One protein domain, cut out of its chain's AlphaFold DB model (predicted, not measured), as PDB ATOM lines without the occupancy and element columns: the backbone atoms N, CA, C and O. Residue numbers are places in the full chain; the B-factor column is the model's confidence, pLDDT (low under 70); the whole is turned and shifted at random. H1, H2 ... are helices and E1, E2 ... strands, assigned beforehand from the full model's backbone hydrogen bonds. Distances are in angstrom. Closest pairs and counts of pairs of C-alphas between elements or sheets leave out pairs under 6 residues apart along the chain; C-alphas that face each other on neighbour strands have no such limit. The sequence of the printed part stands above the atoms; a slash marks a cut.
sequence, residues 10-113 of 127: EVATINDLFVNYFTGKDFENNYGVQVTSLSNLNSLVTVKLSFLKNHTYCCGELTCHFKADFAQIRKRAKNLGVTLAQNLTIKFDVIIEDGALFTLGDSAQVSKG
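What this domain is: This is residues 10 to 113 of the 127 residues of an uncharacterized protein of Pseudoalteromonas sp. P1-26 (UniProt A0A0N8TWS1). A long, twisted sheet of four strands has helix H1 lying along one of its faces, over E1 and E2, while H3 packs on H1 near one end of the body. At the other end E3 bends sharply and, with E4, makes a hairpin that prolongs the sheet. The printed part has 104 residues, with three named helices and four named strands in the order H1 E1 E2 H2 H3 E3 E4, and its class is mixed, helices and strands. The sheet is mixed, in the order E1 E2 E3 E4. The whole is compact, with a radius of gyration of the C-alphas of 14.6 A, yet elongated, spanning 43 by 22 by 20 A.

How they stand to each other: Start at H1, residues 10 to 22, which is on the sheet at a height of 7.8 A, in two layers, a helix on one face of a sheet. Look next at E1, residues 31 to 38: the closest C-alphas to H1 are those of Asn 15 and Val 35, 4.9 A apart. On the local plane H1 and E1 stand at 28 degrees, only just along the strands. E2, residues 44 to 51, forms an antiparallel hairpin with E1; find N 34 and O 48 at 2.9 A. H2, residues 62 to 65, is only just not on the sheet, with 4 pairs of C-alphas within 10 A. With residues 13 to 17 alone, H1 touches H3, residues 70 to 79, at a steep tilt of 55 degrees, opposite ways; the closest C-alphas are those of Ile 14 and Ala 77, 6.5 A apart. E3, residues 89 to 102, is parallel to E2, with N 47 and O 91 at 2.8 A; E2, H2 H3 and E3 make a strand-helix-strand unit, parallel neighbour strands joined through helices, with a right-handed crossover. E3 bends by 111 degrees at residue 99 and forms a hairpin with E4, residues 109 to 113, with N 111 and O 100 at 2.8 A. Every O i to N i+4 pair is within hydrogen-bond range in H3, 8 of 9 in H1, and H2 is too short for such a pair.

Where its parts are: Find C-alpha 10 at (191.893, 170.728, 215.009); from there H1 runs 18.9 A to Phe 22. E1 is 20.1 A long, E2 22.3 A, H2 5.1 A and H3 14.2 A. Find C-alpha 89 at (194.068, 159.981, 203.473), where E3 begins its 27.7 A. E4, 11.7 A, ends at C-alpha 113, (190.948, 177.653, 184.874).

The domain as a whole: The two C-alphas farthest apart are those of Asn 40 and Asp 106, 46.0 A. The printed part has no cut and no long link. Confidence is low, under 70, at residues 25 to 29 and 105 to 106; the mean pLDDT of the printed part is 89.4.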
ATOM      1  N   GLU A  10     190.938 171.574 215.713       85.31
ATOM      2  CA  GLU A  10     191.893 170.728 215.009       85.31
ATOM      3  C   GLU A  10     192.011 171.078 213.519       85.31
ATOM      4  O   GLU A  10     193.097 170.979 212.953       85.31
ATOM      5  N   VAL A  11     190.934 171.527 212.868       89.00
ATOM      6  CA  VAL A  11     190.959 171.965 211.462       89.00
ATOM      7  C   VAL A  11     191.832 173.202 211.295       89.00
ATOM      8  O   VAL A  11     192.604 173.247 210.343       89.00
ATOM      9  N   ALA A  12     191.759 174.170 212.214       87.94
ATOM     10  CA  ALA A  12     192.617 175.354 212.173       87.94
ATOM     11  C   ALA A  12     194.094 174.971 212.356       87.94
ATOM     12  O   ALA A  12     194.949 175.379 211.577       87.94
ATOM     13  N   THR A  13     194.383 174.085 213.308       88.62
ATOM     14  CA  THR A  13     195.745 173.594 213.542       88.62
ATOM     15  C   THR A  13     196.317 172.831 212.342       88.62
ATOM     16  O   THR A  13     197.469 173.024 211.952       88.62
ATOM     17  N   ILE A  14     195.522 171.949 211.729       93.50
ATOM     18  CA  ILE A  14     195.939 171.217 210.528       93.50
ATOM     19  C   ILE A  14     196.041 172.164 209.327       93.50
ATOM     20  O   ILE A  14     196.911 171.969 208.479       93.50
ATOM     21  N   ASN A  15     195.220 173.214 209.259       93.56
ATOM     22  CA  ASN A  15     195.328 174.244 208.232       93.56
ATOM     23  C   ASN A  15     196.717 174.881 208.211       93.56
ATOM     24  O   ASN A  15     197.338 174.923 207.150       93.56
ATOM     25  N   ASP A  16     197.242 175.279 209.369       90.00
ATOM     26  CA  ASP A  16     198.568 175.898 209.466       90.00
ATOM     27  C   ASP A  16     199.680 174.971 208.962       90.00
ATOM     28  O   ASP A  16     200.635 175.422 208.328       90.00
ATOM     29  N   LEU A  17     199.551 173.659 209.178       91.56
ATOM     30  CA  LEU A  17     200.493 172.675 208.643       91.56
ATOM     31  C   LEU A  17     200.540 172.714 207.110       91.56
ATOM     32  O   LEU A  17     201.632 172.727 206.539       91.56
ATOM     33  N   PHE A  18     199.382 172.728 206.444       92.50
ATOM     34  CA  PHE A  18     199.315 172.738 204.980       92.50
ATOM     35  C   PHE A  18     199.644 174.109 204.389       92.50
ATOM     36  O   PHE A  18     200.325 174.160 203.368       92.50
ATOM     37  N   VAL A  19     199.235 175.207 205.030       91.12
ATOM     38  CA  VAL A  19     199.650 176.561 204.629       91.12
ATOM     39  C   VAL A  19     201.173 176.638 204.626       91.12
ATOM     40  O   VAL A  19     201.763 176.883 203.581       91.12
ATOM     41  N   ASN A  20     201.824 176.285 205.738       88.44
ATOM     42  CA  ASN A  20     203.284 176.311 205.839       88.44
ATOM     43  C   ASN A  20     203.987 175.389 204.832       88.44
ATOM     44  O   ASN A  20     205.117 175.671 204.440       88.44
ATOM     45  N   TYR A  21     203.354 174.284 204.423       88.56
ATOM     46  CA  TYR A  21     203.906 173.398 203.400       88.56
ATOM     47  C   TYR A  21     203.964 174.083 202.030       88.56
ATOM     48  O   TYR A  21     205.001 174.043 201.379       88.56
ATOM     49  N   PHE A  22     202.868 174.714 201.602       88.25
ATOM     50  CA  PHE A  22     202.758 175.302 200.263       88.25
ATOM     51  C   PHE A  22     203.208 176.765 200.183       88.25
ATOM     52  O   PHE A  22     203.421 177.256 199.084       88.25
ATOM     53  N   THR A  23     203.354 177.471 201.306       81.69
ATOM     54  CA  THR A  23     203.831 178.870 201.338       81.69
ATOM     55  C   THR A  23     205.179 179.015 202.050       81.69
ATOM     56  O   THR A  23     205.584 180.122 202.406       81.69
ATOM     57  N   GLY A  24     205.848 177.898 202.349       70.06
ATOM     58  CA  GLY A  24     207.182 177.884 202.946       70.06
ATOM     59  C   GLY A  24     208.254 178.408 201.985       70.06
ATOM     60  O   GLY A  24     208.032 178.501 200.786       70.06
ATOM     61  N   LYS A  25     209.450 178.712 202.513       57.84
ATOM     62  CA  LYS A  25     210.568 179.333 201.768       57.84
ATOM     63  C   LYS A  25     210.994 178.597 200.488       57.84
ATOM     64  O   LYS A  25     211.596 179.222 199.626       57.84
ATOM     65  N   ASP A  26     210.690 177.306 200.381       53.97
ATOM     66  CA  ASP A  26     211.031 176.472 199.222       53.97
ATOM     67  C   ASP A  26     210.018 176.602 198.066       53.97
ATOM     68  O   ASP A  26     210.275 176.141 196.957       53.97
ATOM     69  N   PHE A  27     208.874 177.246 198.311       56.88
ATOM     70  CA  PHE A  27     207.861 177.560 197.313       56.88
ATOM     71  C   PHE A  27     207.739 179.086 197.223       56.88
ATOM     72  O   PHE A  27     207.000 179.707 197.978       56.88
ATOM     73  N   GLU A  28     208.422 179.709 196.258       54.72
ATOM     74  CA  GLU A  28     208.214 181.135 195.916       54.72
ATOM     75  C   GLU A  28     206.775 181.433 195.437       54.72
ATOM     76  O   GLU A  28     206.389 182.585 195.230       54.72
ATOM     77  N   ASN A  29     205.957 180.391 195.271       62.94
ATOM     78  CA  ASN A  29     204.625 180.470 194.712       62.94
ATOM     79  C   ASN A  29     203.584 180.518 195.832       62.94
ATOM     80  O   ASN A  29     203.425 179.577 196.603       62.94
ATOM     81  N   ASN A  30     202.815 181.604 195.886       80.25
ATOM     82  CA  ASN A  30     201.685 181.719 196.800       80.25
ATOM     83  C   ASN A  30     200.537 180.829 196.306       80.25
ATOM     84  O   ASN A  30     199.920 181.111 195.279       80.25
ATOM     85  N   TYR A  31     200.238 179.750 197.024       92.00
ATOM     86  CA  TYR A  31     199.014 178.974 196.820       92.00
ATOM     87  C   TYR A  31     197.921 179.477 197.761       92.00
ATOM     88  O   TYR A  31     198.180 179.821 198.913       92.00
ATOM     89  N   GLY A  32     196.670 179.442 197.307       94.31
ATOM     90  CA  GLY A  32     195.524 179.558 198.206       94.31
ATOM     91  C   GLY A  32     195.263 178.216 198.881       94.31
ATOM     92  O   GLY A  32     194.774 177.297 198.228       94.31
ATOM     93  N   VAL A  33     195.570 178.084 200.170       94.69
ATOM     94  CA  VAL A  33     195.420 176.821 200.912       94.69
ATOM     95  C   VAL A  33     194.355 176.962 201.987       94.69
ATOM     96  O   VAL A  33     194.352 177.930 202.742       94.69
ATOM     97  N   GLN A  34     193.467 175.976 202.074       95.38
ATOM     98  CA  GLN A  34     192.503 175.883 203.161       95.38
ATOM     99  C   GLN A  34     192.174 174.424 203.471       95.38
ATOM    100  O   GLN A  34     191.689 173.701 202.604       95.38
ATOM    101  N   VAL A  35     192.342 173.989 204.715       95.38
ATOM    102  CA  VAL A  35     191.761 172.718 205.168       95.38
ATOM    103  C   VAL A  35     190.265 172.926 205.393       95.38
ATOM    104  O   VAL A  35     189.851 173.774 206.178       95.38
ATOM    105  N   THR A  36     189.437 172.176 204.671       94.56
ATOM    106  CA  THR A  36     187.971 172.341 204.674       94.56
ATOM    107  C   THR A  36     187.260 171.342 205.582       94.56
ATOM    108  O   THR A  36     186.110 171.563 205.979       94.56
ATOM    109  N   SER A  37     187.921 170.230 205.909       93.88
ATOM    110  CA  SER A  37     187.418 169.245 206.863       93.88
ATOM    111  C   SER A  37     188.516 168.320 207.370       93.88
ATOM    112  O   SER A  37     189.389 167.910 206.603       93.88
ATOM    113  N   LEU A  38     188.357 167.887 208.615       94.00
ATOM    114  CA  LEU A  38     188.996 166.715 209.199       94.00
ATOM    115  C   LEU A  38     187.880 165.719 209.553       94.00
ATOM    116  O   LEU A  38     186.836 166.129 210.061       94.00
ATOM    117  N   SER A  39     188.032 164.438 209.213       92.81
ATOM    118  CA  SER A  39     187.045 163.426 209.614       92.81
ATOM    119  C   SER A  39     187.085 163.187 211.125       92.81
ATOM    120  O   SER A  39     188.123 163.357 211.748       92.81
ATOM    121  N   ASN A  40     185.986 162.703 211.714       86.19
ATOM    122  CA  ASN A  40     185.893 162.449 213.162       86.19
ATOM    123  C   ASN A  40     186.952 161.469 213.707       86.19
ATOM    124  O   ASN A  40     187.232 161.469 214.899       86.19
ATOM    125  N   LEU A  41     187.508 160.607 212.847       89.06
ATOM    126  CA  LEU A  41     188.571 159.656 213.198       89.06
ATOM    127  C   LEU A  41     189.972 160.186 212.858       89.06
ATOM    128  O   LEU A  41     190.939 159.430 212.904       89.06
ATOM    129  N   ASN A  42     190.082 161.453 212.448       91.50
ATOM    130  CA  ASN A  42     191.305 162.098 211.974       91.50
ATOM    131  C   ASN A  42     192.044 161.296 210.883       91.50
ATOM    132  O   ASN A  42     193.272 161.319 210.793       91.50
ATOM    133  N   SER A  43     191.288 160.554 210.072       94.25
ATOM    134  CA  SER A  43     191.787 159.647 209.030       94.25
ATOM    135  C   SER A  43     191.652 160.209 207.618       94.25
ATOM    136  O   SER A  43     192.252 159.680 206.687       94.25
ATOM    137  N   LEU A  44     190.883 161.283 207.448       95.88
ATOM    138  CA  LEU A  44     190.725 161.992 206.187       95.88
ATOM    139  C   LEU A  44     190.856 163.491 206.432       95.88
ATOM    140  O   LEU A  44     190.059 164.077 207.164       95.88
ATOM    141  N   VAL A  45     191.836 164.100 205.774       96.25
ATOM    142  CA  VAL A  45     191.982 165.553 205.677       96.25
ATOM    143  C   VAL A  45     191.546 165.971 204.279       96.25
ATOM    144  O   VAL A  45     192.068 165.445 203.297       96.25
ATOM    145  N   THR A  46     190.620 166.922 204.177       97.38
ATOM    146  CA  THR A  46     190.275 167.554 202.896       97.38
ATOM    147  C   THR A  46     190.901 168.937 202.837       97.38
ATOM    148  O   THR A  46     190.659 169.775 203.707       97.38
ATOM    149  N   VAL A  47     191.686 169.176 201.794       97.50
ATOM    150  CA  VAL A  47     192.417 170.416 201.551       97.50
ATOM    151  C   VAL A  47     191.924 171.017 200.244       97.50
ATOM    152  O   VAL A  47     191.954 170.376 199.201       97.50
ATOM    153  N   LYS A  48     191.486 172.267 200.278       97.69
ATOM    154  CA  LYS A  48     191.312 173.091 199.089       97.69
ATOM    155  C   LYS A  48     192.655 173.736 198.766       97.69
ATOM    156  O   LYS A  48     193.207 174.446 199.605       97.69
ATOM    157  N   LEU A  49     193.161 173.495 197.562       96.56
ATOM    158  CA  LEU A  49     194.402 174.091 197.069       96.56
ATOM    159  C   LEU A  49     194.104 174.897 195.809       96.56
ATOM    160  O   LEU A  49     193.502 174.372 194.879       96.56
ATOM    161  N   SER A  50     194.533 176.152 195.773       96.19
ATOM    162  CA  SER A  50     194.277 177.069 194.666       96.19
ATOM    163  C   SER A  50     195.591 177.531 194.046       96.19
ATOM    164  O   SER A  50     196.431 178.105 194.738       96.19
ATOM    165  N   PHE A  51     195.749 177.294 192.747       94.38
ATOM    166  CA  PHE A  51     196.732 177.973 191.912       94.38
ATOM    167  C   PHE A  51     196.116 179.310 191.520       94.38
ATOM    168  O   PHE A  51     195.129 179.350 190.783       94.38
ATOM    169  N   LEU A  52     196.657 180.375 192.093       94.50
ATOM    170  CA  LEU A  52     196.104 181.716 192.057       94.50
ATOM    171  C   LEU A  52     196.344 182.379 190.699       94.50
ATOM    172  O   LEU A  52     197.375 182.185 190.046       94.50
ATOM    173  N   LYS A  53     195.393 183.213 190.285       94.12
ATOM    174  CA  LYS A  53     195.514 184.061 189.102       94.12
ATOM    175  C   LYS A  53     196.735 184.979 189.206       94.12
ATOM    176  O   LYS A  53     197.006 185.534 190.264       94.12
ATOM    177  N   ASN A  54     197.428 185.190 188.085       91.38
ATOM    178  CA  ASN A  54     198.643 186.008 187.965       91.38
ATOM    179  C   ASN A  54     199.842 185.507 188.792       91.38
ATOM    180  O   ASN A  54     200.847 186.209 188.883       91.38
ATOM    181  N   HIS A  55     199.757 184.306 189.368       90.62
ATOM    182  CA  HIS A  55     200.895 183.627 189.973       90.62
ATOM    183  C   HIS A  55     201.452 182.578 189.017       90.62
ATOM    184  O   HIS A  55     200.709 181.936 188.270       90.62
ATOM    185  N   THR A  56     202.772 182.430 189.048       89.44
ATOM    186  CA  THR A  56     203.510 181.505 188.194       89.44
ATOM    187  C   THR A  56     203.802 180.218 188.942       89.44
ATOM    188  O   THR A  56     204.194 180.247 190.100       89.44
ATOM    189  N   TYR A  57     203.625 179.083 188.274       89.06
ATOM    190  CA  TYR A  57     203.919 177.755 188.800       89.06
ATOM    191  C   TYR A  57     204.626 176.928 187.724       89.06
ATOM    192  O   TYR A  57     204.475 177.195 186.533       89.06
ATOM    193  N   CYS A  58     205.365 175.882 188.103       87.38
ATOM    194  CA  CYS A  58     206.013 175.025 187.103       87.38
ATOM    195  C   CYS A  58     204.998 174.234 186.252       87.38
ATOM    196  O   CYS A  58     205.205 174.043 185.057       87.38
ATOM    197  N   CYS A  59     203.882 173.801 186.847       89.56
ATOM    198  CA  CYS A  59     202.784 173.098 186.180       89.56
ATOM    199  C   CYS A  59     201.510 173.130 187.043       89.56
ATOM    200  O   CYS A  59     201.551 173.550 188.200       89.56
ATOM    201  N   GLY A  60     200.388 172.630 186.516       90.00
ATOM    202  CA  GLY A  60     199.127 172.471 187.258       90.00
ATOM    203  C   GLY A  60     198.965 171.127 187.984       90.00
ATOM    204  O   GLY A  60     197.894 170.847 188.520       90.00
ATOM    205  N   GLU A  61     199.985 170.263 187.984       91.19
ATOM    206  CA  GLU A  61     199.892 168.900 188.517       91.19
ATOM    207  C   GLU A  61     200.278 168.825 189.994       91.19
ATOM    208  O   GLU A  61     201.442 168.978 190.360       91.19
ATOM    209  N   LEU A  62     199.320 168.499 190.861       91.56
ATOM    210  CA  LEU A  62     199.540 168.440 192.306       91.56
ATOM    211  C   LEU A  62     200.670 167.492 192.717       91.56
ATOM    212  O   LEU A  62     201.380 167.774 193.671       91.56
ATOM    213  N   THR A  63     200.875 166.383 192.011       89.94
ATOM    214  CA  THR A  63     201.960 165.428 192.297       89.94
ATOM    215  C   THR A  63     203.357 166.019 192.103       89.94
ATOM    216  O   THR A  63     204.324 165.472 192.636       89.94
ATOM    217  N   CYS A  64     203.488 167.124 191.365       88.00
ATOM    218  CA  CYS A  64     204.723 167.899 191.291       88.00
ATOM    219  C   CYS A  64     204.951 168.699 192.585       88.00
ATOM    220  O   CYS A  64     206.057 168.698 193.119       88.00
ATOM    221  N   HIS A  65     203.880 169.287 193.125       88.56
ATOM    222  CA  HIS A  65     203.909 170.266 194.220       88.56
ATOM    223  C   HIS A  65     203.712 169.674 195.615       88.56
ATOM    224  O   HIS A  65     204.103 170.285 196.599       88.56
ATOM    225  N   PHE A  66     203.108 168.491 195.717       91.19
ATOM    226  CA  PHE A  66     202.876 167.786 196.972       91.19
ATOM    227  C   PHE A  66     203.518 166.405 196.933       91.19
ATOM    228  O   PHE A  66     203.121 165.520 196.168       91.19
ATOM    229  N   LYS A  67     204.510 166.216 197.798       89.44
ATOM    230  CA  LYS A  67     205.145 164.929 198.079       89.44
ATOM    231  C   LYS A  67     204.632 164.436 199.425       89.44
ATOM    232  O   LYS A  67     204.953 165.011 200.464       89.44
ATOM    233  N   ALA A  68     203.796 163.403 199.385       87.81
ATOM    234  CA  ALA A  68     203.174 162.850 200.576       87.81
ATOM    235  C   ALA A  68     204.224 162.166 201.469       87.81
ATOM    236  O   ALA A  68     204.647 161.048 201.195       87.81
ATOM    237  N   ASP A  69     204.617 162.837 202.549       91.69
ATOM    238  CA  ASP A  69     205.383 162.261 203.659       91.69
ATOM    239  C   ASP A  69     204.454 162.155 204.876       91.69
ATOM    240  O   ASP A  69     204.391 163.036 205.739       91.69
ATOM    241  N   PHE A  70     203.658 161.083 204.906       93.12
ATOM    242  CA  PHE A  70     202.647 160.866 205.943       93.12
ATOM    243  C   PHE A  70     203.258 160.809 207.349       93.12
ATOM    244  O   PHE A  70     202.659 161.310 208.305       93.12
ATOM    245  N   ALA A  71     204.473 160.269 207.480       92.50
ATOM    246  CA  ALA A  71     205.184 160.201 208.749       92.50
ATOM    247  C   ALA A  71     205.524 161.601 209.278       92.50
ATOM    248  O   ALA A  71     205.250 161.901 210.447       92.50
ATOM    249  N   GLN A  72     206.060 162.488 208.433       91.56
ATOM    250  CA  GLN A  72     206.321 163.866 208.848       91.56
ATOM    251  C   GLN A  72     205.056 164.683 209.074       91.56
ATOM    252  O   GLN A  72     205.012 165.447 210.040       91.56
ATOM    253  N   ILE A  73     204.026 164.514 208.245       93.31
ATOM    254  CA  ILE A  73     202.737 165.192 208.438       93.31
ATOM    255  C   ILE A  73     202.158 164.822 209.806       93.31
ATOM    256  O   ILE A  73     201.828 165.712 210.592       93.31
ATOM    257  N   ARG A  74     202.136 163.529 210.156       93.81
ATOM    258  CA  ARG A  74     201.722 163.076 211.492       93.81
ATOM    259  C   ARG A  74     202.588 163.646 212.603       93.81
ATOM    260  O   ARG A  74     202.052 164.102 213.609       93.81
ATOM    261  N   LYS A  75     203.915 163.622 212.447       93.88
ATOM    262  CA  LYS A  75     204.845 164.153 213.457       93.88
ATOM    263  C   LYS A  75     204.576 165.635 213.727       93.88
ATOM    264  O   LYS A  75     204.498 166.035 214.885       93.88
ATOM    265  N   ARG A  76     204.395 166.439 212.675       92.56
ATOM    266  CA  ARG A  76     204.090 167.873 212.789       92.56
ATOM    267  C   ARG A  76     202.711 168.111 213.401       92.56
ATOM    268  O   ARG A  76     202.616 168.898 214.332       92.56
ATOM    269  N   ALA A  77     201.679 167.394 212.955       93.06
ATOM    270  CA  ALA A  77     200.338 167.483 213.538       93.06
ATOM    271  C   ALA A  77     200.346 167.157 215.040       93.06
ATOM    272  O   ALA A  77     199.791 167.910 215.841       93.06
ATOM    273  N   LYS A  78     201.065 166.097 215.440       94.38
ATOM    274  CA  LYS A  78     201.215 165.702 216.846       94.38
ATOM    275  C   LYS A  78     201.906 166.783 217.678       94.38
ATOM    276  O   LYS A  78     201.470 167.049 218.792       94.38
ATOM    277  N   ASN A  79     202.941 167.430 217.136       92.56
ATOM    278  CA  ASN A  79     203.619 168.550 217.801       92.56
ATOM    279  C   ASN A  79     202.702 169.765 218.009       92.56
ATOM    280  O   ASN A  79     202.965 170.576 218.890       92.56
ATOM    281  N   LEU A  80     201.632 169.880 217.218       89.06
ATOM    282  CA  LEU A  80     200.605 170.911 217.349       89.06
ATOM    283  C   LEU A  80     199.377 170.437 218.157       89.06
ATOM    284  O   LEU A  80     198.373 171.138 218.222       89.06
ATOM    285  N   GLY A  81     199.433 169.248 218.767       91.62
ATOM    286  CA  GLY A  81     198.365 168.707 219.615       91.62
ATOM    287  C   GLY A  81     197.292 167.889 218.888       91.62
ATOM    288  O   GLY A  81     196.358 167.424 219.536       91.62
ATOM    289  N   VAL A  82     197.420 167.646 217.578       93.31
ATOM    290  CA  VAL A  82     196.453 166.854 216.798       93.31
ATOM    291  C   VAL A  82     197.027 165.478 216.465       93.31
ATOM    292  O   VAL A  82     198.043 165.351 215.785       93.31
ATOM    293  N   THR A  83     196.347 164.415 216.900       94.69
ATOM    294  CA  THR A  83     196.717 163.040 216.526       94.69
ATOM    295  C   THR A  83     195.946 162.616 215.280       94.69
ATOM    296  O   THR A  83     194.736 162.407 215.337       94.69
ATOM    297  N   LEU A  84     196.652 162.484 214.157       94.19
ATOM    298  CA  LEU A  84     196.110 161.928 212.915       94.19
ATOM    299  C   LEU A  84     196.210 160.396 212.921       94.19
ATOM    300  O   LEU A  84     197.149 159.831 213.489       94.19
ATOM    301  N   ALA A  85     195.259 159.732 212.268       93.38
ATOM    302  CA  ALA A  85     195.228 158.276 212.188       93.38
ATOM    303  C   ALA A  85     196.425 157.706 211.406       93.38
ATOM    304  O   ALA A  85     197.028 158.372 210.564       93.38
ATOM    305  N   GLN A  86     196.737 156.434 211.660       89.31
ATOM    306  CA  GLN A  86     197.795 155.707 210.955       89.31
ATOM    307  C   GLN A  86     197.408 155.279 209.532       89.31
ATOM    308  O   GLN A  86     198.289 155.000 208.742       89.31
ATOM    309  N   ASN A  87     196.113 155.245 209.203       91.44
ATOM    310  CA  ASN A  87     195.624 155.034 207.840       91.44
ATOM    311  C   ASN A  87     195.113 156.376 207.305       91.44
ATOM    312  O   ASN A  87     193.902 156.602 207.232       91.44
ATOM    313  N   LEU A  88     196.034 157.304 207.035       94.69
ATOM    314  CA  LEU A  88     195.687 158.670 206.663       94.69
ATOM    315  C   LEU A  88     195.423 158.785 205.158       94.69
ATOM    316  O   LEU A  88     196.190 158.308 204.320       94.69
ATOM    317  N   THR A  89     194.343 159.479 204.818       96.38
ATOM    318  CA  THR A  89     194.068 159.981 203.473       96.38
ATOM    319  C   THR A  89     194.103 161.501 203.479       96.38
ATOM    320  O   THR A  89     193.484 162.149 204.322       96.38
ATOM    321  N   ILE A  90     194.797 162.081 202.505       97.12
ATOM    322  CA  ILE A  90     194.768 163.518 202.238       97.12
ATOM    323  C   ILE A  90     194.122 163.707 200.874       97.12
ATOM    324  O   ILE A  90     194.686 163.326 199.846       97.12
ATOM    325  N   LYS A  91     192.918 164.271 200.872       97.75
ATOM    326  CA  LYS A  91     192.171 164.624 199.670       97.75
ATOM    327  C   LYS A  91     192.418 166.089 199.352       97.75
ATOM    328  O   LYS A  91     192.163 166.952 200.183       97.75
ATOM    329  N   PHE A  92     192.840 166.365 198.132       98.06
ATOM    330  CA  PHE A  92     192.960 167.709 197.603       98.06
ATOM    331  C   PHE A  92     191.839 167.990 196.619       98.06
ATOM    332  O   PHE A  92     191.693 167.278 195.626       98.06
ATOM    333  N   ASP A  93     191.087 169.048 196.883       98.06
ATOM    334  CA  ASP A  93     190.193 169.686 195.931       98.06
ATOM    335  C   ASP A  93     190.957 170.865 195.316       98.06
ATOM    336  O   ASP A  93     191.056 171.952 195.894       98.06
ATOM    337  N   VAL A  94     191.579 170.601 194.168       97.75
ATOM    338  CA  VAL A  94     192.466 171.532 193.476       97.75
ATOM    339  C   VAL A  94     191.658 172.441 192.567       97.75
ATOM    340  O   VAL A  94     190.810 171.997 191.788       97.75
ATOM    341  N   ILE A  95     191.955 173.729 192.652       97.75
ATOM    342  CA  ILE A  95     191.409 174.778 191.809       97.75
ATOM    343  C   ILE A  95     192.583 175.441 191.118       97.75
ATOM    344  O   ILE A  95     193.505 175.927 191.760       97.75
ATOM    345  N   ILE A  96     192.544 175.481 189.803       96.19
ATOM    346  CA  ILE A  96     193.416 176.339 189.024       96.19
ATOM    347  C   ILE A  96     192.551 177.490 188.559       96.19
ATOM    348  O   ILE A  96     191.543 177.276 187.883       96.19
ATOM    349  N   GLU A  97     192.898 178.694 188.993       96.69
ATOM    350  CA  GLU A  97     192.174 179.896 188.614       96.69
ATOM    351  C   GLU A  97     192.435 180.240 187.147       96.69
ATOM    352  O   GLU A  97     193.506 179.972 186.592       96.69
ATOM    353  N   ASP A  98     191.428 180.832 186.510       96.31
ATOM    354  CA  ASP A  98     191.588 181.431 185.190       96.31
ATOM    355  C   ASP A  98     192.577 182.601 185.288       96.31
ATOM    356  O   ASP A  98     192.387 183.535 186.075       96.31
ATOM    357  N   GLY A  99     193.667 182.517 184.527       94.06
ATOM    358  CA  GLY A  99     194.785 183.453 184.606       94.06
ATOM    359  C   GLY A  99     195.966 183.013 185.481       94.06
ATOM    360  O   GLY A  99     196.906 183.791 185.626       94.06
ATOM    361  N   ALA A 100     195.965 181.810 186.069       93.94
ATOM    362  CA  ALA A 100     197.191 181.231 186.637       93.94
ATOM    363  C   ALA A 100     198.223 180.960 185.519       93.94
ATOM    364  O   ALA A 100     197.835 180.598 184.406       93.94
ATOM    365  N   LEU A 101     199.519 181.132 185.792       92.31
ATOM    366  CA  LEU A 101     200.596 181.018 184.800       92.31
ATOM    367  C   LEU A 101     201.413 179.736 185.013       92.31
ATOM    368  O   LEU A 101     201.799 179.425 186.139       92.31
ATOM    369  N   PHE A 102     201.724 179.011 183.937       90.81
ATOM    370  CA  PHE A 102     202.532 177.789 183.977       90.81
ATOM    371  C   PHE A 102     203.774 177.877 183.088       90.81
ATOM    372  O   PHE A 102     203.644 178.078 181.883       90.81
ATOM    373  N   THR A 103     204.967 177.678 183.654       85.75
ATOM    374  CA  THR A 103     206.253 177.689 182.924       85.75
ATOM    375  C   THR A 103     206.645 176.287 182.457       85.75
ATOM    376  O   THR A 103     207.662 175.729 182.872       85.75
ATOM    377  N   LEU A 104     205.809 175.684 181.613       70.94
ATOM    378  CA  LEU A 104     206.144 174.431 180.935       70.94
ATOM    379  C   LEU A 104     207.131 174.737 179.794       70.94
ATOM    380  O   LEU A 104     206.722 175.086 178.688       70.94
ATOM    381  N   GLY A 105     208.433 174.622 180.081       68.06
ATOM    382  CA  GLY A 105     209.520 174.960 179.152       68.06
ATOM    383  C   GLY A 105     209.851 176.458 179.144       68.06
ATOM    384  O   GLY A 105     209.718 177.128 180.163       68.06
ATOM    385  N   ASP A 106     210.253 176.993 177.987       69.62
ATOM    386  CA  ASP A 106     210.743 178.379 177.851       69.62
ATOM    387  C   ASP A 106     209.631 179.447 177.789       69.62
ATOM    388  O   ASP A 106     209.905 180.628 177.579       69.62
ATOM    389  N   SER A 107     208.358 179.061 177.941       74.12
ATOM    390  CA  SER A 107     207.221 179.981 177.818       74.12
ATOM    391  C   SER A 107     206.203 179.812 178.943       74.12
ATOM    392  O   SER A 107     205.915 178.699 179.384       74.12
ATOM    393  N   ALA A 108     205.642 180.936 179.398       80.50
ATOM    394  CA  ALA A 108     204.538 180.950 180.346       80.50
ATOM    395  C   ALA A 108     203.207 180.792 179.600       80.50
ATOM    396  O   ALA A 108     202.867 181.594 178.730       80.50
ATOM    397  N   GLN A 109     202.438 179.769 179.962       86.06
ATOM    398  CA  GLN A 109     201.092 179.542 179.450       86.06
ATOM    399  C   GLN A 109     200.057 179.991 180.477       86.06
ATOM    400  O   GLN A 109     200.161 179.666 181.659       86.06
ATOM    401  N   VAL A 110     199.043 180.720 180.017       87.50
ATOM    402  CA  VAL A 110     197.929 181.163 180.859       87.50
ATOM    403  C   VAL A 110     196.876 180.058 180.918       87.50
ATOM    404  O   VAL A 110     196.386 179.596 179.886       87.50
ATOM    405  N   SER A 111     196.514 179.631 182.123       89.00
ATOM    406  CA  SER A 111     195.442 178.663 182.344       89.00
ATOM    407  C   SER A 111     194.070 179.271 182.059       89.00
ATOM    408  O   SER A 111     193.804 180.394 182.472       89.00
ATOM    409  N   LYS A 112     193.167 178.485 181.453       92.69
ATOM    410  CA  LYS A 112     191.729 178.812 181.307       92.69
ATOM    411  C   LYS A 112     190.893 178.488 182.554       92.69
ATOM    412  O   LYS A 112     189.667 178.535 182.512       92.69
ATOM    413  N   GLY A 113     191.560 178.105 183.638       93.12
ATOM    414  CA  GLY A 113     190.948 177.653 184.874       93.12
ATOM    415  C   GLY A 113     190.334 176.255 184.769       93.12
ATOM    416  O   GLY A 113     189.701 175.887 183.783       93.12
TER     417      GLY A 113